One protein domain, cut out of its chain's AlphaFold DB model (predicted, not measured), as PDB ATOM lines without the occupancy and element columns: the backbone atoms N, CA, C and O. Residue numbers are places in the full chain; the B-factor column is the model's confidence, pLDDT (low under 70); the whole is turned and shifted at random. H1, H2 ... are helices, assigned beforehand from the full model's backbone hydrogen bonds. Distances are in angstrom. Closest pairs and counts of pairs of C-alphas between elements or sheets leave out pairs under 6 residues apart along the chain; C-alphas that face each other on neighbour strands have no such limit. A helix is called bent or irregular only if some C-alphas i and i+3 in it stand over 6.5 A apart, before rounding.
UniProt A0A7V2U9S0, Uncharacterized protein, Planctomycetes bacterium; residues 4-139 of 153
ATOM      1  N   LEU A   4     -47.165 -26.708 -52.306       93.44
ATOM      2  CA  LEU A   4     -45.759 -26.628 -51.904       93.44
ATOM      3  C   LEU A   4     -45.050 -27.985 -51.967       93.44
ATOM      4  O   LEU A   4     -43.929 -28.071 -52.459       93.44
ATOM      5  N   LYS A   5     -45.712 -29.055 -51.515       94.75
ATOM      6  CA  LYS A   5     -45.140 -30.407 -51.543       94.75
ATOM      7  C   LYS A   5     -44.913 -30.914 -52.979       94.75
ATOM      8  O   LYS A   5     -43.778 -31.283 -53.271       94.75
ATOM      9  N   PRO A   6     -45.891 -30.837 -53.906       96.00
ATOM     10  CA  PRO A   6     -45.649 -31.168 -55.313       96.00
ATOM     11  C   PRO A   6     -44.510 -30.360 -55.954       96.00
ATOM     12  O   PRO A   6     -43.771 -30.878 -56.790       96.00
ATOM     13  N   LEU A   7     -44.340 -29.086 -55.575       94.25
ATOM     14  CA  LEU A   7     -43.209 -28.276 -56.035       94.25
ATOM     15  C   LEU A   7     -41.874 -28.805 -55.491       94.25
ATOM     16  O   LEU A   7     -40.943 -28.997 -56.271       94.25
ATOM     17  N   ALA A   8     -41.790 -29.099 -54.191       95.44
ATOM     18  CA  ALA A   8     -40.600 -29.680 -53.565       95.44
ATOM     19  C   ALA A   8     -40.205 -31.033 -54.187       95.44
ATOM     20  O   ALA A   8     -39.026 -31.303 -54.426       95.44
ATOM     21  N   GLU A   9     -41.187 -31.873 -54.514       96.06
ATOM     22  CA  GLU A   9     -40.970 -33.163 -55.175       96.06
ATOM     23  C   GLU A   9     -40.331 -32.993 -56.561       96.06
ATOM     24  O   GLU A   9     -39.389 -33.718 -56.885       96.06
ATOM     25  N   ARG A  10     -40.763 -31.987 -57.333       95.56
ATOM     26  CA  ARG A  10     -40.267 -31.698 -58.690       95.56
ATOM     27  C   ARG A  10     -38.877 -31.068 -58.743       95.56
ATOM     28  O   ARG A  10     -38.255 -31.102 -59.803       95.56
ATOM     29  N   ILE A  11     -38.387 -30.490 -57.647       93.69
ATOM     30  CA  ILE A  11     -37.034 -29.925 -57.604       93.69
ATOM     31  C   ILE A  11     -36.018 -31.070 -57.655       93.69
ATOM     32  O   ILE A  11     -36.026 -31.977 -56.817       93.69
ATOM     33  N   VAL A  12     -35.118 -31.014 -58.635       92.12
ATOM     34  CA  VAL A  12     -34.017 -31.967 -58.793       92.12
ATOM     35  C   VAL A  12     -32.728 -31.286 -58.356       92.12
ATOM     36  O   VAL A  12     -32.303 -30.317 -58.975       92.12
ATOM     37  N   ILE A  13     -32.098 -31.803 -57.300       89.94
ATOM     38  CA  ILE A  13     -30.792 -31.335 -56.828       89.94
ATOM     39  C   ILE A  13     -29.719 -32.268 -57.379       89.94
ATOM     40  O   ILE A  13     -29.829 -33.492 -57.286       89.94
ATOM     41  N   SER A  14     -28.673 -31.694 -57.969       86.62
ATOM     42  CA  SER A  14     -27.501 -32.453 -58.389       86.62
ATOM     43  C   SER A  14     -26.401 -32.327 -57.340       86.62
ATOM     44  O   SER A  14     -25.956 -31.217 -57.075       86.62
ATOM     45  N   PRO A  15     -25.837 -33.432 -56.823       82.25
ATOM     46  CA  PRO A  15     -24.722 -33.364 -55.876       82.25
ATOM     47  C   PRO A  15     -23.452 -32.691 -56.427       82.25
ATOM     48  O   PRO A  15     -22.551 -32.363 -55.660       82.25
ATOM     49  N   LYS A  16     -23.347 -32.523 -57.753       84.88
ATOM     50  CA  LYS A  16     -22.132 -32.063 -58.447       84.88
ATOM     51  C   LYS A  16     -22.194 -30.616 -58.934       84.88
ATOM     52  O   LYS A  16     -21.173 -30.099 -59.377       84.88
ATOM     53  N   LYS A  17     -23.362 -29.971 -58.901       85.50
ATOM     54  CA  LYS A  17     -23.547 -28.595 -59.377       85.50
ATOM     55  C   LYS A  17     -24.530 -27.857 -58.485       85.50
ATOM     56  O   LYS A  17     -25.460 -28.452 -57.962       85.50
ATOM     57  N   SER A  18     -24.332 -26.551 -58.369       82.19
ATOM     58  CA  SER A  18     -25.293 -25.648 -57.749       82.19
ATOM     59  C   SER A  18     -25.800 -24.679 -58.811       82.19
ATOM     60  O   SER A  18     -25.115 -23.720 -59.167       82.19
ATOM     61  N   ASP A  19     -26.977 -24.983 -59.346       83.62
ATOM     62  CA  ASP A  19     -27.653 -24.269 -60.427       83.62
ATOM     63  C   ASP A  19     -28.948 -23.602 -59.921       83.62
ATOM     64  O   ASP A  19     -29.023 -23.156 -58.775       83.62
ATOM     65  N   ASP A  20     -29.964 -23.486 -60.771       86.25
ATOM     66  CA  ASP A  20     -31.269 -22.891 -60.474       86.25
ATOM     67  C   ASP A  20     -32.005 -23.576 -59.315       86.25
ATOM     68  O   ASP A  20     -32.737 -22.914 -58.572       86.25
ATOM     69  N   ALA A  21     -31.755 -24.870 -59.094       91.00
ATOM     70  CA  ALA A  21     -32.344 -25.620 -57.992       91.00
ATOM     71  C   ALA A  21     -32.006 -25.013 -56.619       91.00
ATOM     72  O   ALA A  21     -32.844 -25.032 -55.715       91.00
ATOM     73  N   PHE A  22     -30.827 -24.391 -56.482       92.75
ATOM     74  CA  PHE A  22     -30.467 -23.642 -55.279       92.75
ATOM     75  C   PHE A  22     -31.466 -22.520 -54.993       92.75
ATOM     76  O   PHE A  22     -31.985 -22.420 -53.881       92.75
ATOM     77  N   SER A  23     -31.766 -21.700 -56.001       94.06
ATOM     78  CA  SER A  23     -32.644 -20.538 -55.858       94.06
ATOM     79  C   SER A  23     -34.063 -20.945 -55.474       94.06
ATOM     80  O   SER A  23     -34.676 -20.288 -54.635       94.06
ATOM     81  N   TYR A  24     -34.576 -22.049 -56.026       95.12
ATOM     82  CA  TYR A  24     -35.905 -22.552 -55.669       95.12
ATOM     83  C   TYR A  24     -35.979 -23.029 -54.219       95.12
ATOM     84  O   TYR A  24     -36.894 -22.636 -53.494       95.12
ATOM     85  N   VAL A  25     -35.015 -23.840 -53.773       96.50
ATOM     86  CA  VAL A  25     -34.981 -24.330 -52.386       96.50
ATOM     87  C   VAL A  25     -34.815 -23.168 -51.414       96.50
ATOM     88  O   VAL A  25     -35.558 -23.080 -50.437       96.50
ATOM     89  N   PHE A  26     -33.895 -22.246 -51.708       97.06
ATOM     90  CA  PHE A  26     -33.676 -21.062 -50.885       97.06
ATOM     91  C   PHE A  26     -34.945 -20.211 -50.769       97.06
ATOM     92  O   PHE A  26     -35.346 -19.874 -49.657       97.06
ATOM     93  N   ALA A  27     -35.621 -19.917 -51.885       96.62
ATOM     94  CA  ALA A  27     -36.849 -19.123 -51.884       96.62
ATOM     95  C   ALA A  27     -37.984 -19.789 -51.087       96.62
ATOM     96  O   ALA A  27     -38.689 -19.110 -50.337       96.62
ATOM     97  N   ILE A  28     -38.137 -21.115 -51.201       97.19
ATOM     98  CA  ILE A  28     -39.112 -21.878 -50.411       97.19
ATOM     99  C   ILE A  28     -38.804 -21.757 -48.916       97.19
ATOM    100  O   ILE A  28     -39.700 -21.411 -48.145       97.19
ATOM    101  N   CYS A  29     -37.555 -22.004 -48.504       98.00
ATOM    102  CA  CYS A  29     -37.157 -21.919 -47.096       98.00
ATOM    103  C   CYS A  29     -37.366 -20.504 -46.556       98.00
ATOM    104  O   CYS A  29     -38.027 -20.323 -45.540       98.00
ATOM    105  N   TYR A  30     -36.910 -19.498 -47.300       96.31
ATOM    106  CA  TYR A  30     -37.042 -18.090 -46.946       96.31
ATOM    107  C   TYR A  30     -38.498 -17.664 -46.692       96.31
ATOM    108  O   TYR A  30     -38.774 -16.920 -45.745       96.31
ATOM    109  N   ALA A  31     -39.433 -18.134 -47.526       96.31
ATOM    110  CA  ALA A  31     -40.860 -17.888 -47.344       96.31
ATOM    111  C   ALA A  31     -41.418 -18.647 -46.128       96.31
ATOM    112  O   ALA A  31     -42.134 -18.065 -45.312       96.31
ATOM    113  N   CYS A  32     -41.060 -19.924 -45.974       97.69
ATOM    114  CA  CYS A  32     -41.531 -20.757 -44.866       97.69
ATOM    115  C   CYS A  32     -41.033 -20.255 -43.505       97.69
ATOM    116  O   CYS A  32     -41.807 -20.245 -42.557       97.69
ATOM    117  N   GLU A  33     -39.794 -19.768 -43.408       96.56
ATOM    118  CA  GLU A  33     -39.239 -19.170 -42.186       96.56
ATOM    119  C   GLU A  33     -40.063 -17.961 -41.712       96.56
ATOM    120  O   GLU A  33     -40.246 -17.762 -40.512       96.56
ATOM    121  N   ARG A  34     -40.598 -17.161 -42.642       95.56
ATOM    122  CA  ARG A  34     -41.422 -15.977 -42.339       95.56
ATOM    123  C   ARG A  34     -42.865 -16.314 -42.012       95.56
ATOM    124  O   ARG A  34     -43.459 -15.649 -41.173       95.56
ATOM    125  N   ILE A  35     -43.430 -17.306 -42.691       96.06
ATOM    126  CA  ILE A  35     -44.825 -17.708 -42.495       96.06
ATOM    127  C   ILE A  35     -44.964 -18.590 -41.243       96.06
ATOM    128  O   ILE A  35     -45.923 -18.427 -40.495       96.06
ATOM    129  N   ALA A  36     -44.012 -19.503 -41.014       97.06
ATOM    130  CA  ALA A  36     -44.012 -20.497 -39.938       97.06
ATOM    131  C   ALA A  36     -45.307 -21.337 -39.858       97.06
ATOM    132  O   ALA A  36     -45.837 -21.585 -38.776       97.06
ATOM    133  N   ASP A  37     -45.820 -21.784 -41.009       97.25
ATOM    134  CA  ASP A  37     -47.027 -22.616 -41.106       97.25
ATOM    135  C   ASP A  37     -46.672 -24.120 -41.044       97.25
ATOM    136  O   ASP A  37     -45.941 -24.612 -41.916       97.25
ATOM    137  N   PRO A  38     -47.223 -24.891 -40.082       97.25
ATOM    138  CA  PRO A  38     -47.056 -26.345 -40.003       97.25
ATOM    139  C   PRO A  38     -47.409 -27.093 -41.293       97.25
ATOM    140  O   PRO A  38     -46.837 -28.145 -41.582       97.25
ATOM    141  N   ALA A  39     -48.312 -26.556 -42.118       96.88
ATOM    142  CA  ALA A  39     -48.677 -27.157 -43.396       96.88
ATOM    143  C   ALA A  39     -47.512 -27.196 -44.407       96.88
ATOM    144  O   ALA A  39     -47.618 -27.890 -45.421       96.88
ATOM    145  N   ALA A  40     -46.416 -26.468 -44.160       97.75
ATOM    146  CA  ALA A  40     -45.200 -26.519 -44.966       97.75
ATOM    147  C   ALA A  40     -44.258 -27.678 -44.591       97.75
ATOM    148  O   ALA A  40     -43.423 -28.049 -45.417       97.75
ATOM    149  N   ILE A  41     -44.398 -28.283 -43.399       98.25
ATOM    150  CA  ILE A  41     -43.459 -29.296 -42.873       98.25
ATOM    151  C   ILE A  41     -43.248 -30.432 -43.876       98.25
ATOM    152  O   ILE A  41     -42.113 -30.720 -44.235       98.25
ATOM    153  N   SER A  42     -44.330 -31.010 -44.405       97.81
ATOM    154  CA  SER A  42     -44.226 -32.143 -45.338       97.81
ATOM    155  C   SER A  42     -43.460 -31.822 -46.628       97.81
ATOM    156  O   SER A  42     -42.830 -32.703 -47.206       97.81
ATOM    157  N   ALA A  43     -43.493 -30.571 -47.096       98.12
ATOM    158  CA  ALA A  43     -42.723 -30.146 -48.260       98.12
ATOM    159  C   ALA A  43     -41.251 -29.904 -47.901       98.12
ATOM    160  O   ALA A  43     -40.358 -30.266 -48.661       98.12
ATOM    161  N   LEU A  44     -40.997 -29.314 -46.731       98.50
ATOM    162  CA  LEU A  44     -39.648 -29.075 -46.226       98.50
ATOM    163  C   LEU A  44     -38.916 -30.383 -45.896       98.50
ATOM    164  O   LEU A  44     -37.719 -30.475 -46.137       98.50
ATOM    165  N   GLU A  45     -39.621 -31.414 -45.426       98.38
ATOM    166  CA  GLU A  45     -39.067 -32.763 -45.246       98.38
ATOM    167  C   GLU A  45     -38.611 -33.365 -46.577       98.38
ATOM    168  O   GLU A  45     -37.488 -33.853 -46.671       98.38
ATOM    169  N   VAL A  46     -39.417 -33.229 -47.639       97.94
ATOM    170  CA  VAL A  46     -39.016 -33.654 -48.991       97.94
ATOM    171  C   VAL A  46     -37.736 -32.951 -49.442       97.94
ATOM    172  O   VAL A  46     -36.893 -33.586 -50.072       97.94
ATOM    173  N   LEU A  47     -37.578 -31.657 -49.140       97.81
ATOM    174  CA  LEU A  47     -36.352 -30.912 -49.453       97.81
ATOM    175  C   LEU A  47     -35.167 -31.375 -48.601       97.81
ATOM    176  O   LEU A  47     -34.071 -31.539 -49.132       97.81
ATOM    177  N   ALA A  48     -35.390 -31.623 -47.310       97.94
ATOM    178  CA  ALA A  48     -34.370 -32.099 -46.383       97.94
ATOM    179  C   ALA A  48     -33.787 -33.456 -46.804       97.94
ATOM    180  O   ALA A  48     -32.621 -33.716 -46.536       97.94
ATOM    181  N   ASP A  49     -34.573 -34.292 -47.489       97.00
ATOM    182  CA  ASP A  49     -34.152 -35.605 -47.989       97.00
ATOM    183  C   ASP A  49     -33.504 -35.570 -49.387       97.00
ATOM    184  O   ASP A  49     -33.075 -36.608 -49.902       97.00
ATOM    185  N   LYS A  50     -33.410 -34.403 -50.046       94.75
ATOM    186  CA  LYS A  50     -32.834 -34.335 -51.399       94.75
ATOM    187  C   LYS A  50     -31.337 -34.676 -51.383       94.75
ATOM    188  O   LYS A  50     -30.590 -34.144 -50.553       94.75
ATOM    189  N   PRO A  51     -30.855 -35.480 -52.353       90.06
ATOM    190  CA  PRO A  51     -29.430 -35.730 -52.527       90.06
ATOM    191  C   PRO A  51     -28.661 -34.423 -52.708       90.06
ATOM    192  O   PRO A  51     -29.001 -33.618 -53.571       90.06
ATOM    193  N   GLY A  52     -27.616 -34.225 -51.912       86.44
ATOM    194  CA  GLY A  52     -26.846 -32.983 -51.898       86.44
ATOM    195  C   GLY A  52     -27.354 -31.941 -50.906       86.44
ATOM    196  O   GLY A  52     -26.618 -31.012 -50.650       86.44
ATOM    197  N   ILE A  53     -28.542 -32.081 -50.311       92.38
ATOM    198  CA  ILE A  53     -28.937 -31.277 -49.144       92.38
ATOM    199  C   ILE A  53     -28.594 -32.055 -47.875       92.38
ATOM    200  O   ILE A  53     -27.770 -31.595 -47.090       92.38
ATOM    201  N   ALA A  54     -29.151 -33.257 -47.718       94.12
ATOM    202  CA  ALA A  54     -28.936 -34.086 -46.536       94.12
ATOM    203  C   ALA A  54     -27.449 -34.397 -46.284       94.12
ATOM    204  O   ALA A  54     -26.738 -34.842 -47.190       94.12
ATOM    205  N   GLY A  55     -27.009 -34.242 -45.035       92.69
ATOM    206  CA  GLY A  55     -25.680 -34.637 -44.574       92.69
ATOM    207  C   GLY A  55     -24.555 -33.741 -45.090       92.69
ATOM    208  O   GLY A  55     -23.432 -34.213 -45.270       92.69
ATOM    209  N   SER A  56     -24.842 -32.467 -45.351       94.75
ATOM    210  CA  SER A  56     -23.867 -31.508 -45.873       94.75
ATOM    211  C   SER A  56     -22.997 -30.876 -44.784       94.75
ATOM    212  O   SER A  56     -22.007 -30.213 -45.114       94.75
ATOM    213  N   ALA A  57     -23.331 -31.075 -43.504       94.69
ATOM    214  CA  ALA A  57     -22.518 -30.658 -42.365       94.69
ATOM    215  C   ALA A  57     -21.142 -31.357 -42.358       94.69
ATOM    216  O   ALA A  57     -21.016 -32.545 -42.663       94.69
ATOM    217  N   ILE A  58     -20.091 -30.628 -41.986       94.81
ATOM    218  CA  ILE A  58     -18.720 -31.144 -41.911       94.81
ATOM    219  C   ILE A  58     -18.192 -30.891 -40.506       94.81
ATOM    220  O   ILE A  58     -17.967 -29.748 -40.127       94.81
ATOM    221  N   ALA A  59     -17.956 -31.952 -39.738       92.69
ATOM    222  CA  ALA A  59     -17.500 -31.835 -38.357       92.69
ATOM    223  C   ALA A  59     -16.127 -31.150 -38.231       92.69
ATOM    224  O   ALA A  59     -15.217 -31.374 -39.034       92.69
ATOM    225  N   PHE A  60     -15.951 -30.370 -37.166       88.44
ATOM    226  CA  PHE A  60     -14.654 -29.842 -36.756       88.44
ATOM    227  C   PHE A  60     -13.603 -30.961 -36.642       88.44
ATOM    228  O   PHE A  60     -13.850 -31.989 -36.011       88.44
ATOM    229  N   GLY A  61     -12.426 -30.745 -37.238       89.38
ATOM    230  CA  GLY A  61     -11.339 -31.731 -37.298       89.38
ATOM    231  C   GLY A  61     -11.401 -32.692 -38.494       89.38
ATOM    232  O   GLY A  61     -10.471 -33.472 -38.685       89.38
ATOM    233  N   ALA A  62     -12.452 -32.637 -39.320       91.12
ATOM    234  CA  ALA A  62     -12.468 -33.327 -40.609       91.12
ATOM    235  C   ALA A  62     -11.437 -32.729 -41.589       91.12
ATOM    236  O   ALA A  62     -10.944 -31.620 -41.388       91.12
ATOM    237  N   ASP A  63     -11.135 -33.456 -42.675       90.94
ATOM    238  CA  ASP A  63     -10.254 -32.952 -43.740       90.94
ATOM    239  C   ASP A  63     -10.808 -31.622 -44.296       90.94
ATOM    240  O   ASP A  63     -11.890 -31.631 -44.899       90.94
ATOM    241  N   PRO A  64     -10.084 -30.495 -44.147       85.31
ATOM    242  CA  PRO A  64     -10.559 -29.194 -44.595       85.31
ATOM    243  C   PRO A  64     -10.750 -29.112 -46.110       85.31
ATOM    244  O   PRO A  64     -11.491 -28.261 -46.591       85.31
ATOM    245  N   ARG A  65     -10.166 -30.025 -46.894       88.06
ATOM    246  CA  ARG A  65     -10.425 -30.097 -48.337       88.06
ATOM    247  C   ARG A  65     -11.883 -30.408 -48.661       88.06
ATOM    248  O   ARG A  65     -12.338 -30.072 -49.748       88.06
ATOM    249  N   LYS A  66     -12.639 -30.985 -47.719       85.75
ATOM    250  CA  LYS A  66     -14.082 -31.217 -47.867       85.75
ATOM    251  C   LYS A  66     -14.896 -29.922 -47.925       85.75
ATOM    252  O   LYS A  66     -16.004 -29.950 -48.450       85.75
ATOM    253  N   SER A  67     -14.362 -28.801 -47.428       82.00
ATOM    254  CA  SER A  67     -15.002 -27.488 -47.560       82.00
ATOM    255  C   SER A  67     -14.545 -26.715 -48.802       82.00
ATOM    256  O   SER A  67     -15.067 -25.636 -49.059       82.00
ATOM    257  N   LEU A  68     -13.585 -27.229 -49.582       76.88
ATOM    258  CA  LEU A  68     -13.081 -26.558 -50.780       76.88
ATOM    259  C   LEU A  68     -14.031 -26.810 -51.957       76.88
ATOM    260  O   LEU A  68     -13.851 -27.739 -52.739       76.88
ATOM    261  N   GLY A  69     -15.066 -25.982 -52.089       84.38
ATOM    262  CA  GLY A  69     -15.927 -26.006 -53.268       84.38
ATOM    263  C   GLY A  69     -17.257 -25.294 -53.075       84.38
ATOM    264  O   GLY A  69     -18.036 -25.641 -52.191       84.38
ATOM    265  N   HIS A  70     -17.566 -24.372 -53.990       86.31
ATOM    266  CA  HIS A  70     -18.802 -23.585 -53.957       86.31
ATOM    267  C   HIS A  70     -20.079 -24.448 -53.931       86.31
ATOM    268  O   HIS A  70     -21.080 -24.041 -53.351       86.31
ATOM    269  N   VAL A  71     -20.062 -25.645 -54.534       90.44
ATOM    270  CA  VAL A  71     -21.205 -26.575 -54.511       90.44
ATOM    271  C   VAL A  71     -21.452 -27.096 -53.095       90.44
ATOM    272  O   VAL A  71     -22.570 -26.995 -52.603       90.44
ATOM    273  N   ALA A  72     -20.412 -27.598 -52.422       89.38
ATOM    274  CA  ALA A  72     -20.517 -28.140 -51.067       89.38
ATOM    275  C   ALA A  72     -20.916 -27.062 -50.045       89.38
ATOM    276  O   ALA A  72     -21.714 -27.323 -49.147       89.38
ATOM    277  N   GLU A  73     -20.401 -25.840 -50.199       91.75
ATOM    278  CA  GLU A  73     -20.793 -24.701 -49.362       91.75
ATOM    279  C   GLU A  73     -22.267 -24.332 -49.542       91.75
ATOM    280  O   GLU A  73     -22.993 -24.186 -48.561       91.75
ATOM    281  N   ARG A  74     -22.737 -24.226 -50.790       93.69
ATOM    282  CA  ARG A  74     -24.136 -23.892 -51.077       93.69
ATOM    283  C   ARG A  74     -25.100 -24.976 -50.612       93.69
ATOM    284  O   ARG A  74     -26.164 -24.655 -50.103       93.69
ATOM    285  N   HIS A  75     -24.726 -26.237 -50.752       94.19
ATOM    286  CA  HIS A  75     -25.496 -27.377 -50.264       94.19
ATOM    287  C   HIS A  75     -25.642 -27.385 -48.742       94.19
ATOM    288  O   HIS A  75     -26.759 -27.484 -48.238       94.19
ATOM    289  N   ALA A  76     -24.548 -27.153 -48.016       95.88
ATOM    290  CA  ALA A  76     -24.606 -26.998 -46.567       95.88
ATOM    291  C   ALA A  76     -25.438 -25.787 -46.138       95.88
ATOM    292  O   ALA A  76     -26.217 -25.857 -45.192       95.88
ATOM    293  N   TYR A  77     -25.336 -24.684 -46.880       96.75
ATOM    294  CA  TYR A  77     -26.191 -23.531 -46.641       96.75
ATOM    295  C   TYR A  77     -27.678 -23.845 -46.871       96.75
ATOM    296  O   TYR A  77     -28.510 -23.427 -46.067       96.75
ATOM    297  N   LEU A  78     -28.033 -24.602 -47.916       97.25
ATOM    298  CA  LEU A  78     -29.418 -25.028 -48.147       97.25
ATOM    299  C   LEU A  78     -29.928 -25.945 -47.039       97.25
ATOM    300  O   LEU A  78     -31.042 -25.734 -46.572       97.25
ATOM    301  N   GLU A  79     -29.137 -26.921 -46.593       98.38
ATOM    302  CA  GLU A  79     -29.528 -27.795 -45.482       98.38
ATOM    303  C   GLU A  79     -29.776 -26.988 -44.206       98.38
ATOM    304  O   GLU A  79     -30.801 -27.176 -43.550       98.38
ATOM    305  N   LEU A  80     -28.911 -26.013 -43.914       98.38
ATOM    306  CA  LEU A  80     -29.117 -25.085 -42.808       98.38
ATOM    307  C   LEU A  80     -30.425 -24.288 -42.971       98.38
ATOM    308  O   LEU A  80     -31.192 -24.181 -42.017       98.38
ATOM    309  N   CYS A  81     -30.721 -23.765 -44.170       98.44
ATOM    310  CA  CYS A  81     -31.981 -23.059 -44.449       98.44
ATOM    311  C   CYS A  81     -33.210 -23.959 -44.257       98.44
ATOM    312  O   CYS A  81     -34.196 -23.538 -43.653       98.44
ATOM    313  N   VAL A  82     -33.145 -25.207 -44.722       98.62
ATOM    314  CA  VAL A  82     -34.215 -26.193 -44.521       98.62
ATOM    315  C   VAL A  82     -34.402 -26.485 -43.029       98.62
ATOM    316  O   VAL A  82     -35.540 -26.527 -42.562       98.62
ATOM    317  N   GLY A  83     -33.309 -26.610 -42.268       98.69
ATOM    318  CA  GLY A  83     -33.334 -26.763 -40.812       98.69
ATOM    319  C   GLY A  83     -34.056 -25.614 -40.105       98.69
ATOM    320  O   GLY A  83     -34.989 -25.861 -39.338       98.69
ATOM    321  N   ARG A  84     -33.704 -24.358 -40.427       98.50
ATOM    322  CA  ARG A  84     -34.389 -23.165 -39.890       98.50
ATOM    323  C   ARG A  84     -35.878 -23.169 -40.219       98.50
ATOM    324  O   ARG A  84     -36.711 -23.025 -39.327       98.50
ATOM    325  N   ALA A  85     -36.223 -23.376 -41.490       98.56
ATOM    326  CA  ALA A  85     -37.610 -23.387 -41.946       98.56
ATOM    327  C   ALA A  85     -38.441 -24.460 -41.223       98.56
ATOM    328  O   ALA A  85     -39.523 -24.165 -40.717       98.56
ATOM    329  N   LEU A  86     -37.918 -25.688 -41.118       98.69
ATOM    330  CA  LEU A  86     -38.565 -26.779 -40.387       98.69
ATOM    331  C   LEU A  86     -38.781 -26.417 -38.918       98.69
ATOM    332  O   LEU A  86     -39.883 -26.605 -38.401       98.69
ATOM    333  N   ALA A  87     -37.752 -25.888 -38.257       98.56
ATOM    334  CA  ALA A  87     -37.804 -25.570 -36.839       98.56
ATOM    335  C   ALA A  87     -38.809 -24.446 -36.545       98.56
ATOM    336  O   ALA A  87     -39.611 -24.567 -35.618       98.56
ATOM    337  N   ARG A  88     -38.842 -23.400 -37.383       98.38
ATOM    338  CA  ARG A  88     -39.814 -22.298 -37.287       98.38
ATOM    339  C   ARG A  88     -41.249 -22.751 -37.520       98.38
ATOM    340  O   ARG A  88     -42.138 -22.268 -36.825       98.38
ATOM    341  N   CYS A  89     -41.468 -23.701 -38.431       98.25
ATOM    342  CA  CYS A  89     -42.770 -24.340 -38.642       98.25
ATOM    343  C   CYS A  89     -43.145 -25.361 -37.547       98.25
ATOM    344  O   CYS A  89     -44.209 -25.969 -37.638       98.25
ATOM    345  N   GLY A  90     -42.301 -25.570 -36.528       97.94
ATOM    346  CA  GLY A  90     -42.586 -26.447 -35.387       97.94
ATOM    347  C   GLY A  90     -42.161 -27.911 -35.561       97.94
ATOM    348  O   GLY A  90     -42.596 -28.768 -34.789       97.94
ATOM    349  N   SER A  91     -41.318 -28.238 -36.546       98.25
ATOM    350  CA  SER A  91     -40.799 -29.600 -36.723       98.25
ATOM    351  C   SER A  91     -39.544 -29.850 -35.868       98.25
ATOM    352  O   SER A  91     -38.578 -29.091 -35.987       98.25
ATOM    353  N   PRO A  92     -39.487 -30.932 -35.056       98.25
ATOM    354  CA  PRO A  92     -38.274 -31.302 -34.315       98.25
ATOM    355  C   PRO A  92     -37.081 -31.576 -35.227       98.25
ATOM    356  O   PRO A  92     -35.964 -31.218 -34.875       98.25
ATOM    357  N   ARG A  93     -37.326 -32.115 -36.427       98.38
ATOM    358  CA  ARG A  93     -36.280 -32.400 -37.414       98.38
ATOM    359  C   ARG A  93     -35.476 -31.149 -37.777       98.38
ATOM    360  O   ARG A  93     -34.285 -31.241 -38.049       98.38
ATOM    361  N   GLY A  94     -36.116 -29.978 -37.770       98.56
ATOM    362  CA  GLY A  94     -35.420 -28.714 -37.998       98.56
ATOM    363  C   GLY A  94     -34.387 -28.415 -36.915       98.56
ATOM    364  O   GLY A  94     -33.260 -28.044 -37.229       98.56
ATOM    365  N   TYR A  95     -34.743 -28.654 -35.650       98.69
ATOM    366  CA  TYR A  95     -33.815 -28.525 -34.528       98.69
ATOM    367  C   TYR A  95     -32.682 -29.546 -34.631       98.69
ATOM    368  O   TYR A  95     -31.531 -29.159 -34.473       98.69
ATOM    369  N   ASP A  96     -32.969 -30.807 -34.972       98.56
ATOM    370  CA  ASP A  96     -31.934 -31.839 -35.149       98.56
ATOM    371  C   ASP A  96     -30.892 -31.441 -36.208       98.56
ATOM    372  O   ASP A  96     -29.689 -31.593 -35.988       98.56
ATOM    373  N   ILE A  97     -31.341 -30.872 -37.335       98.69
ATOM    374  CA  ILE A  97     -30.446 -30.348 -38.376       98.69
ATOM    375  C   ILE A  97     -29.576 -29.220 -37.809       98.69
ATOM    376  O   ILE A  97     -28.354 -29.283 -37.924       98.69
ATOM    377  N   LEU A  98     -30.172 -28.210 -37.165       98.75
ATOM    378  CA  LEU A  98     -29.425 -27.081 -36.590       98.75
ATOM    379  C   LEU A  98     -28.410 -27.543 -35.533       98.75
ATOM    380  O   LEU A  98     -27.264 -27.095 -35.538       98.75
ATOM    381  N   ILE A  99     -28.790 -28.495 -34.678       98.56
ATOM    382  CA  ILE A  99     -27.906 -29.112 -33.683       98.56
ATOM    383  C   ILE A  99     -26.708 -29.782 -34.368       98.56
ATOM    384  O   ILE A  99     -25.572 -29.620 -33.919       98.56
ATOM    385  N   GLY A 100     -26.931 -30.479 -35.488       98.00
ATOM    386  CA  GLY A 100     -25.865 -31.077 -36.296       98.00
ATOM    387  C   GLY A 100     -24.847 -30.064 -36.834       98.00
ATOM    388  O   GLY A 100     -23.671 -30.397 -36.994       98.00
ATOM    389  N   TYR A 101     -25.262 -28.812 -37.048       98.44
ATOM    390  CA  TYR A 101     -24.394 -27.736 -37.530       98.44
ATOM    391  C   TYR A 101     -23.581 -27.035 -36.433       98.44
ATOM    392  O   TYR A 101     -22.612 -26.353 -36.763       98.44
ATOM    393  N   LEU A 102     -23.886 -27.218 -35.143       98.31
ATOM    394  CA  LEU A 102     -23.195 -26.518 -34.042       98.31
ATOM    395  C   LEU A 102     -21.676 -26.734 -34.018       98.31
ATOM    396  O   LEU A 102     -20.931 -25.879 -33.535       98.31
ATOM    397  N   ARG A 103     -21.226 -27.872 -34.557       95.88
ATOM    398  CA  ARG A 103     -19.818 -28.269 -34.657       95.88
ATOM    399  C   ARG A 103     -19.287 -28.278 -36.089       95.88
ATOM    400  O   ARG A 103     -18.286 -28.945 -36.361       95.88
ATOM    401  N   ASP A 104     -19.943 -27.565 -36.997       96.88
ATOM    402  CA  ASP A 104     -19.480 -27.460 -38.373       96.88
ATOM    403  C   ASP A 104     -18.134 -26.719 -38.451       96.88
ATOM    404  O   ASP A 104     -17.942 -25.670 -37.832       96.88
ATOM    405  N   MET A 105     -17.185 -27.247 -39.225       94.81
ATOM    406  CA  MET A 105     -15.867 -26.637 -39.406       94.81
ATOM    407  C   MET A 105     -15.949 -25.263 -40.089       94.81
ATOM    408  O   MET A 105     -15.064 -24.425 -39.910       94.81
ATOM    409  N   ARG A 106     -17.012 -25.007 -40.862       94.81
ATOM    410  CA  ARG A 106     -17.301 -23.699 -41.449       94.81
ATOM    411  C   ARG A 106     -17.954 -22.859 -40.362       94.81
ATOM    412  O   ARG A 106     -19.174 -22.815 -40.244       94.81
ATOM    413  N   GLY A 107     -17.132 -22.161 -39.577       94.25
ATOM    414  CA  GLY A 107     -17.585 -21.440 -38.381       94.25
ATOM    415  C   GLY A 107     -18.753 -20.465 -38.604       94.25
ATOM    416  O   GLY A 107     -19.500 -20.198 -37.670       94.25
ATOM    417  N   VAL A 108     -18.956 -19.958 -39.826       95.44
ATOM    418  CA  VAL A 108     -20.144 -19.160 -40.185       95.44
ATOM    419  C   VAL A 108     -21.453 -19.957 -40.102       95.44
ATOM    420  O   VAL A 108     -22.440 -19.427 -39.605       95.44
ATOM    421  N   LEU A 109     -21.461 -21.226 -40.525       97.38
ATOM    422  CA  LEU A 109     -22.636 -22.099 -40.441       97.38
ATOM    423  C   LEU A 109     -22.898 -22.512 -38.991       97.38
ATOM    424  O   LEU A 109     -24.040 -22.463 -38.547       97.38
ATOM    425  N   ALA A 110     -21.839 -22.824 -38.237       98.00
ATOM    426  CA  ALA A 110     -21.949 -23.170 -36.820       98.00
ATOM    427  C   ALA A 110     -22.520 -22.025 -35.973       98.00
ATOM    428  O   ALA A 110     -23.426 -22.244 -35.171       98.00
ATOM    429  N   ARG A 111     -22.037 -20.790 -36.178       98.31
ATOM    430  CA  ARG A 111     -22.597 -19.598 -35.518       98.31
ATOM    431  C   ARG A 111     -24.039 -19.334 -35.943       98.31
ATOM    432  O   ARG A 111     -24.878 -19.095 -35.092       98.31
ATOM    433  N   SER A 112     -24.351 -19.456 -37.235       98.06
ATOM    434  CA  SER A 112     -25.727 -19.261 -37.703       98.06
ATOM    435  C   SER A 112     -26.702 -20.290 -37.122       98.06
ATOM    436  O   SER A 112     -27.839 -19.930 -36.835       98.06
ATOM    437  N   ALA A 113     -26.287 -21.549 -36.956       98.62
ATOM    438  CA  ALA A 113     -27.112 -22.576 -36.328       98.62
ATOM    439  C   ALA A 113     -27.325 -22.303 -34.834       98.62
ATOM    440  O   ALA A 113     -28.441 -22.431 -34.339       98.62
ATOM    441  N   HIS A 114     -26.261 -21.886 -34.144       98.75
ATOM    442  CA  HIS A 114     -26.318 -21.467 -32.750       98.75
ATOM    443  C   HIS A 114     -27.302 -20.311 -32.546       98.75
ATOM    444  O   HIS A 114     -28.248 -20.448 -31.776       98.75
ATOM    445  N   ASP A 115     -27.132 -19.208 -33.275       98.31
ATOM    446  CA  ASP A 115     -27.965 -18.011 -33.119       98.31
ATOM    447  C   ASP A 115     -29.446 -18.313 -33.381       98.31
ATOM    448  O   ASP A 115     -30.328 -17.825 -32.672       98.31
ATOM    449  N   GLU A 116     -29.725 -19.174 -34.364       98.25
ATOM    450  CA  GLU A 116     -31.082 -19.636 -34.635       98.25
ATOM    451  C   GLU A 116     -31.639 -20.476 -33.477       98.25
ATOM    452  O   GLU A 116     -32.767 -20.246 -33.046       98.25
ATOM    453  N   LEU A 117     -30.872 -21.429 -32.942       98.56
ATOM    454  CA  LEU A 117     -31.293 -22.243 -31.797       98.56
ATOM    455  C   LEU A 117     -31.552 -21.383 -30.552       98.56
ATOM    456  O   LEU A 117     -32.527 -21.628 -29.835       98.56
ATOM    457  N   VAL A 118     -30.748 -20.341 -30.324       98.44
ATOM    458  CA  VAL A 118     -30.974 -19.360 -29.252       98.44
ATOM    459  C   VAL A 118     -32.293 -18.623 -29.461       98.44
ATOM    460  O   VAL A 118     -33.112 -18.546 -28.545       98.44
ATOM    461  N   GLU A 119     -32.558 -18.130 -30.672       97.12
ATOM    462  CA  GLU A 119     -33.810 -17.434 -30.992       97.12
ATOM    463  C   GLU A 119     -35.036 -18.366 -30.850       97.12
ATOM    464  O   GLU A 119     -36.078 -17.999 -30.284       97.12
ATOM    465  N   LEU A 120     -34.908 -19.609 -31.315       97.06
ATOM    466  CA  LEU A 120     -35.962 -20.621 -31.304       97.06
ATOM    467  C   LEU A 120     -36.264 -21.183 -29.915       97.06
ATOM    468  O   LEU A 120     -37.425 -21.457 -29.608       97.06
ATOM    469  N   SER A 121     -35.270 -21.300 -29.045       96.38
ATOM    470  CA  SER A 121     -35.458 -21.811 -27.684       96.38
ATOM    471  C   SER A 121     -35.697 -20.713 -26.649       96.38
ATOM    472  O   SER A 121     -36.380 -20.951 -25.656       96.38
ATOM    473  N   GLY A 122     -35.179 -19.504 -26.884       96.50
ATOM    474  CA  GLY A 122     -35.071 -18.459 -25.866       96.50
ATOM    475  C   GLY A 122     -33.994 -18.747 -24.812       96.50
ATOM    476  O   GLY A 122     -34.065 -18.207 -23.712       96.50
ATOM    477  N   SER A 123     -33.039 -19.634 -25.095       96.62
ATOM    478  CA  SER A 123     -31.962 -20.039 -24.184       96.62
ATOM    479  C   SER A 123     -30.646 -20.178 -24.943       96.62
ATOM    480  O   SER A 123     -30.643 -20.624 -26.082       96.62
ATOM    481  N   ASP A 124     -29.530 -19.821 -24.314       98.38
ATOM    482  CA  ASP A 124     -28.190 -20.076 -24.851       98.38
ATOM    483  C   ASP A 124     -27.588 -21.296 -24.151       98.38
ATOM    484  O   ASP A 124     -27.339 -21.272 -22.944       98.38
ATOM    485  N   LEU A 125     -27.410 -22.380 -24.911       98.44
ATOM    486  CA  LEU A 125     -26.818 -23.637 -24.445       98.44
ATOM    487  C   LEU A 125     -25.439 -23.903 -25.088       98.44
ATOM    488  O   LEU A 125     -24.902 -25.007 -24.971       98.44
ATOM    489  N   GLY A 126     -24.854 -22.900 -25.755       97.75
ATOM    490  CA  GLY A 126     -23.537 -22.958 -26.386       97.75
ATOM    491  C   GLY A 126     -23.450 -23.847 -27.634       97.75
ATOM    492  O   GLY A 126     -24.440 -24.186 -28.274       97.75
ATOM    493  N   HIS A 127     -22.227 -24.238 -28.005       96.88
ATOM    494  CA  HIS A 127     -21.934 -24.985 -29.245       96.88
ATOM    495  C   HIS A 127     -21.894 -26.518 -29.090       96.88
ATOM    496  O   HIS A 127     -21.621 -27.235 -30.055       96.88
ATOM    497  N   SER A 128     -22.133 -27.040 -27.889       96.88
ATOM    498  CA  SER A 128     -22.169 -28.486 -27.655       96.88
ATOM    499  C   SER A 128     -23.545 -29.041 -28.037       96.88
ATOM    500  O   SER A 128     -24.539 -28.492 -27.575       96.88
ATOM    501  N   PRO A 129     -23.651 -30.108 -28.851       97.75
ATOM    502  CA  PRO A 129     -24.944 -30.678 -29.238       97.75
ATOM    503  C   PRO A 129     -25.783 -31.233 -28.079       97.75
ATOM    504  O   PRO A 129     -27.010 -31.172 -28.120       97.75
ATOM    505  N   GLU A 130     -25.143 -31.784 -27.047       98.38
ATOM    506  CA  GLU A 130     -25.803 -32.592 -26.018       98.38
ATOM    507  C   GLU A 130     -26.820 -31.788 -25.177       98.38
ATOM    508  O   GLU A 130     -27.954 -32.252 -25.021       98.38
ATOM    509  N   PRO A 131     -26.509 -30.565 -24.692       98.50
ATOM    510  CA  PRO A 131     -27.498 -29.698 -24.046       98.50
ATOM    511  C   PRO A 131     -28.729 -29.402 -24.911       98.50
ATOM    512  O   PRO A 131     -29.854 -29.425 -24.410       98.50
ATOM    513  N   TRP A 132     -28.544 -29.171 -26.214       98.56
ATOM    514  CA  TRP A 132     -29.650 -28.880 -27.130       98.56
ATOM    515  C   TRP A 132     -30.536 -30.094 -27.388       98.56
ATOM    516  O   TRP A 132     -31.758 -29.961 -27.431       98.56
ATOM    517  N   GLN A 133     -29.943 -31.283 -27.510       98.56
ATOM    518  CA  GLN A 133     -30.691 -32.540 -27.623       98.56
ATOM    519  C   GLN A 133     -31.548 -32.779 -26.375       98.56
ATOM    520  O   GLN A 133     -32.723 -33.136 -26.480       98.56
ATOM    521  N   HIS A 134     -30.985 -32.525 -25.190       98.44
ATOM    522  CA  HIS A 134     -31.711 -32.627 -23.926       98.44
ATOM    523  C   HIS A 134     -32.860 -31.612 -23.831       98.44
ATOM    524  O   HIS A 134     -33.960 -31.971 -23.402       98.44
ATOM    525  N   TRP A 135     -32.635 -30.371 -24.273       98.12
ATOM    526  CA  TRP A 135     -33.677 -29.349 -24.366       98.12
ATOM    527  C   TRP A 135     -34.800 -29.768 -25.326       98.12
ATOM    528  O   TRP A 135     -35.971 -29.736 -24.952       98.12
ATOM    529  N   LEU A 136     -34.466 -30.244 -26.531       98.19
ATOM    530  CA  LEU A 136     -35.443 -30.645 -27.551       98.19
ATOM    531  C   LEU A 136     -36.317 -31.827 -27.100       98.19
ATOM    532  O   LEU A 136     -37.502 -31.899 -27.447       98.19
ATOM    533  N   ALA A 137     -35.749 -32.743 -26.311       97.81
ATOM    534  CA  ALA A 137     -36.475 -33.866 -25.722       97.81
ATOM    535  C   ALA A 137     -37.524 -33.424 -24.682       97.81
ATOM    536  O   ALA A 137     -38.547 -34.088 -24.531       97.81
ATOM    537  N   GLN A 138     -37.291 -32.303 -23.993       97.31
ATOM    538  CA  GLN A 138     -38.186 -31.749 -22.967       97.31
ATOM    539  C   GLN A 138     -39.089 -30.623 -23.473       97.31
ATOM    540  O   GLN A 138     -40.007 -30.204 -22.768       97.31
ATOM    541  N   ALA A 139     -38.827 -30.112 -24.674       96.19
ATOM    542  CA  ALA A 139     -39.586 -29.021 -25.253       96.19
ATOM    543  C   ALA A 139     -41.080 -29.390 -25.407       96.19
ATOM    544  O   ALA A 139     -41.411 -30.546 -25.705       96.19
TER     545      ALA A 139
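This is residues 4 to 139 of the 153 residues of an uncharacterized protein of Planctomycetes bacterium (UniProt A0A7V2U9S0). A flat slab of helices is built round the long helix H5, with H2 on one side of it and H7 on the other, both running the same way as H5. H3 and H6 also pack on H5 but run against it; H1 packs on H3 towards one edge of the slab and H8 on H6 towards the opposite edge. H2, H3, H5, H6 and H7 form an up-and-down bundle, each helix running against the one before it in the chain, while little H4 sits far from the middle. The printed part has 136 residues with eight named helices, H1 to H8 in chain order, and no named strand: class all helix. It is compact, with a radius of gyration of the C-alphas of 14.2 A, and spans 39 by 37 by 19 A.

The hub is H5, residues 70 to 88, which touches four helices. It touches H2, residues 20 to 35, the same way at a shallow tilt of 23 degrees; the closest C-alphas, of Glu 33 and Ala 85, are 4.5 A apart. It touches H7, residues 107 to 121, the same way at a shallow tilt of 5 degrees, closest at the C-alphas of Arg 84 and Glu 116, 7.1 A. H5 and H6, residues 92 to 101, form a helical hairpin at 37 degrees, a tilt only just steep, with the C-alphas of Gly 83 and Gly 94 closest at 4.0 A. With residues 79 to 86 alone, H5 touches H3, residues 38 to 48, opposite ways, closest at the C-alphas of Ile 41 and Leu 86, 6.0 A. H2 and H3, also a hairpin, only just touch, with 3 pairs of C-alphas within 8 A. H1, residues 4 to 10, touches H3 at Lys 5 and Ala 43, the closest C-alphas, 4.1 A. H8, residues 129 to 138, touches H6 at Ile 99 and Pro 129, the closest C-alphas, 5.6 A. H4, residues 64 to 67, touches no helix. Every O i to N i+4 pair is within hydrogen-bond range in H1, H5, H6, H7 and H8, against 11 of 12 in H2 and 5 of 7 in H3; H4 is too short for such a pair.

H5 measures 26.9 A, from C-alpha 70 at (-18.802, -23.585, -53.957) to C-alpha 88 at (-39.814, -22.298, -37.287). H2 measures 23.1 A and H7 20.8 A. H1 begins at C-alpha 4, (-45.759, -26.628, -51.904). H3 is only just irregular: C-alphas 39 and 42 are 7.0 A apart.

The two C-alphas farthest apart, of Asp 19 and Gln 138, are 39.6 A apart. The printed part has no cut. The link from H3 to H4, residues 49 to 63, is long. Mean pLDDT of the printed part is 95.1, and no printed residue is under 70.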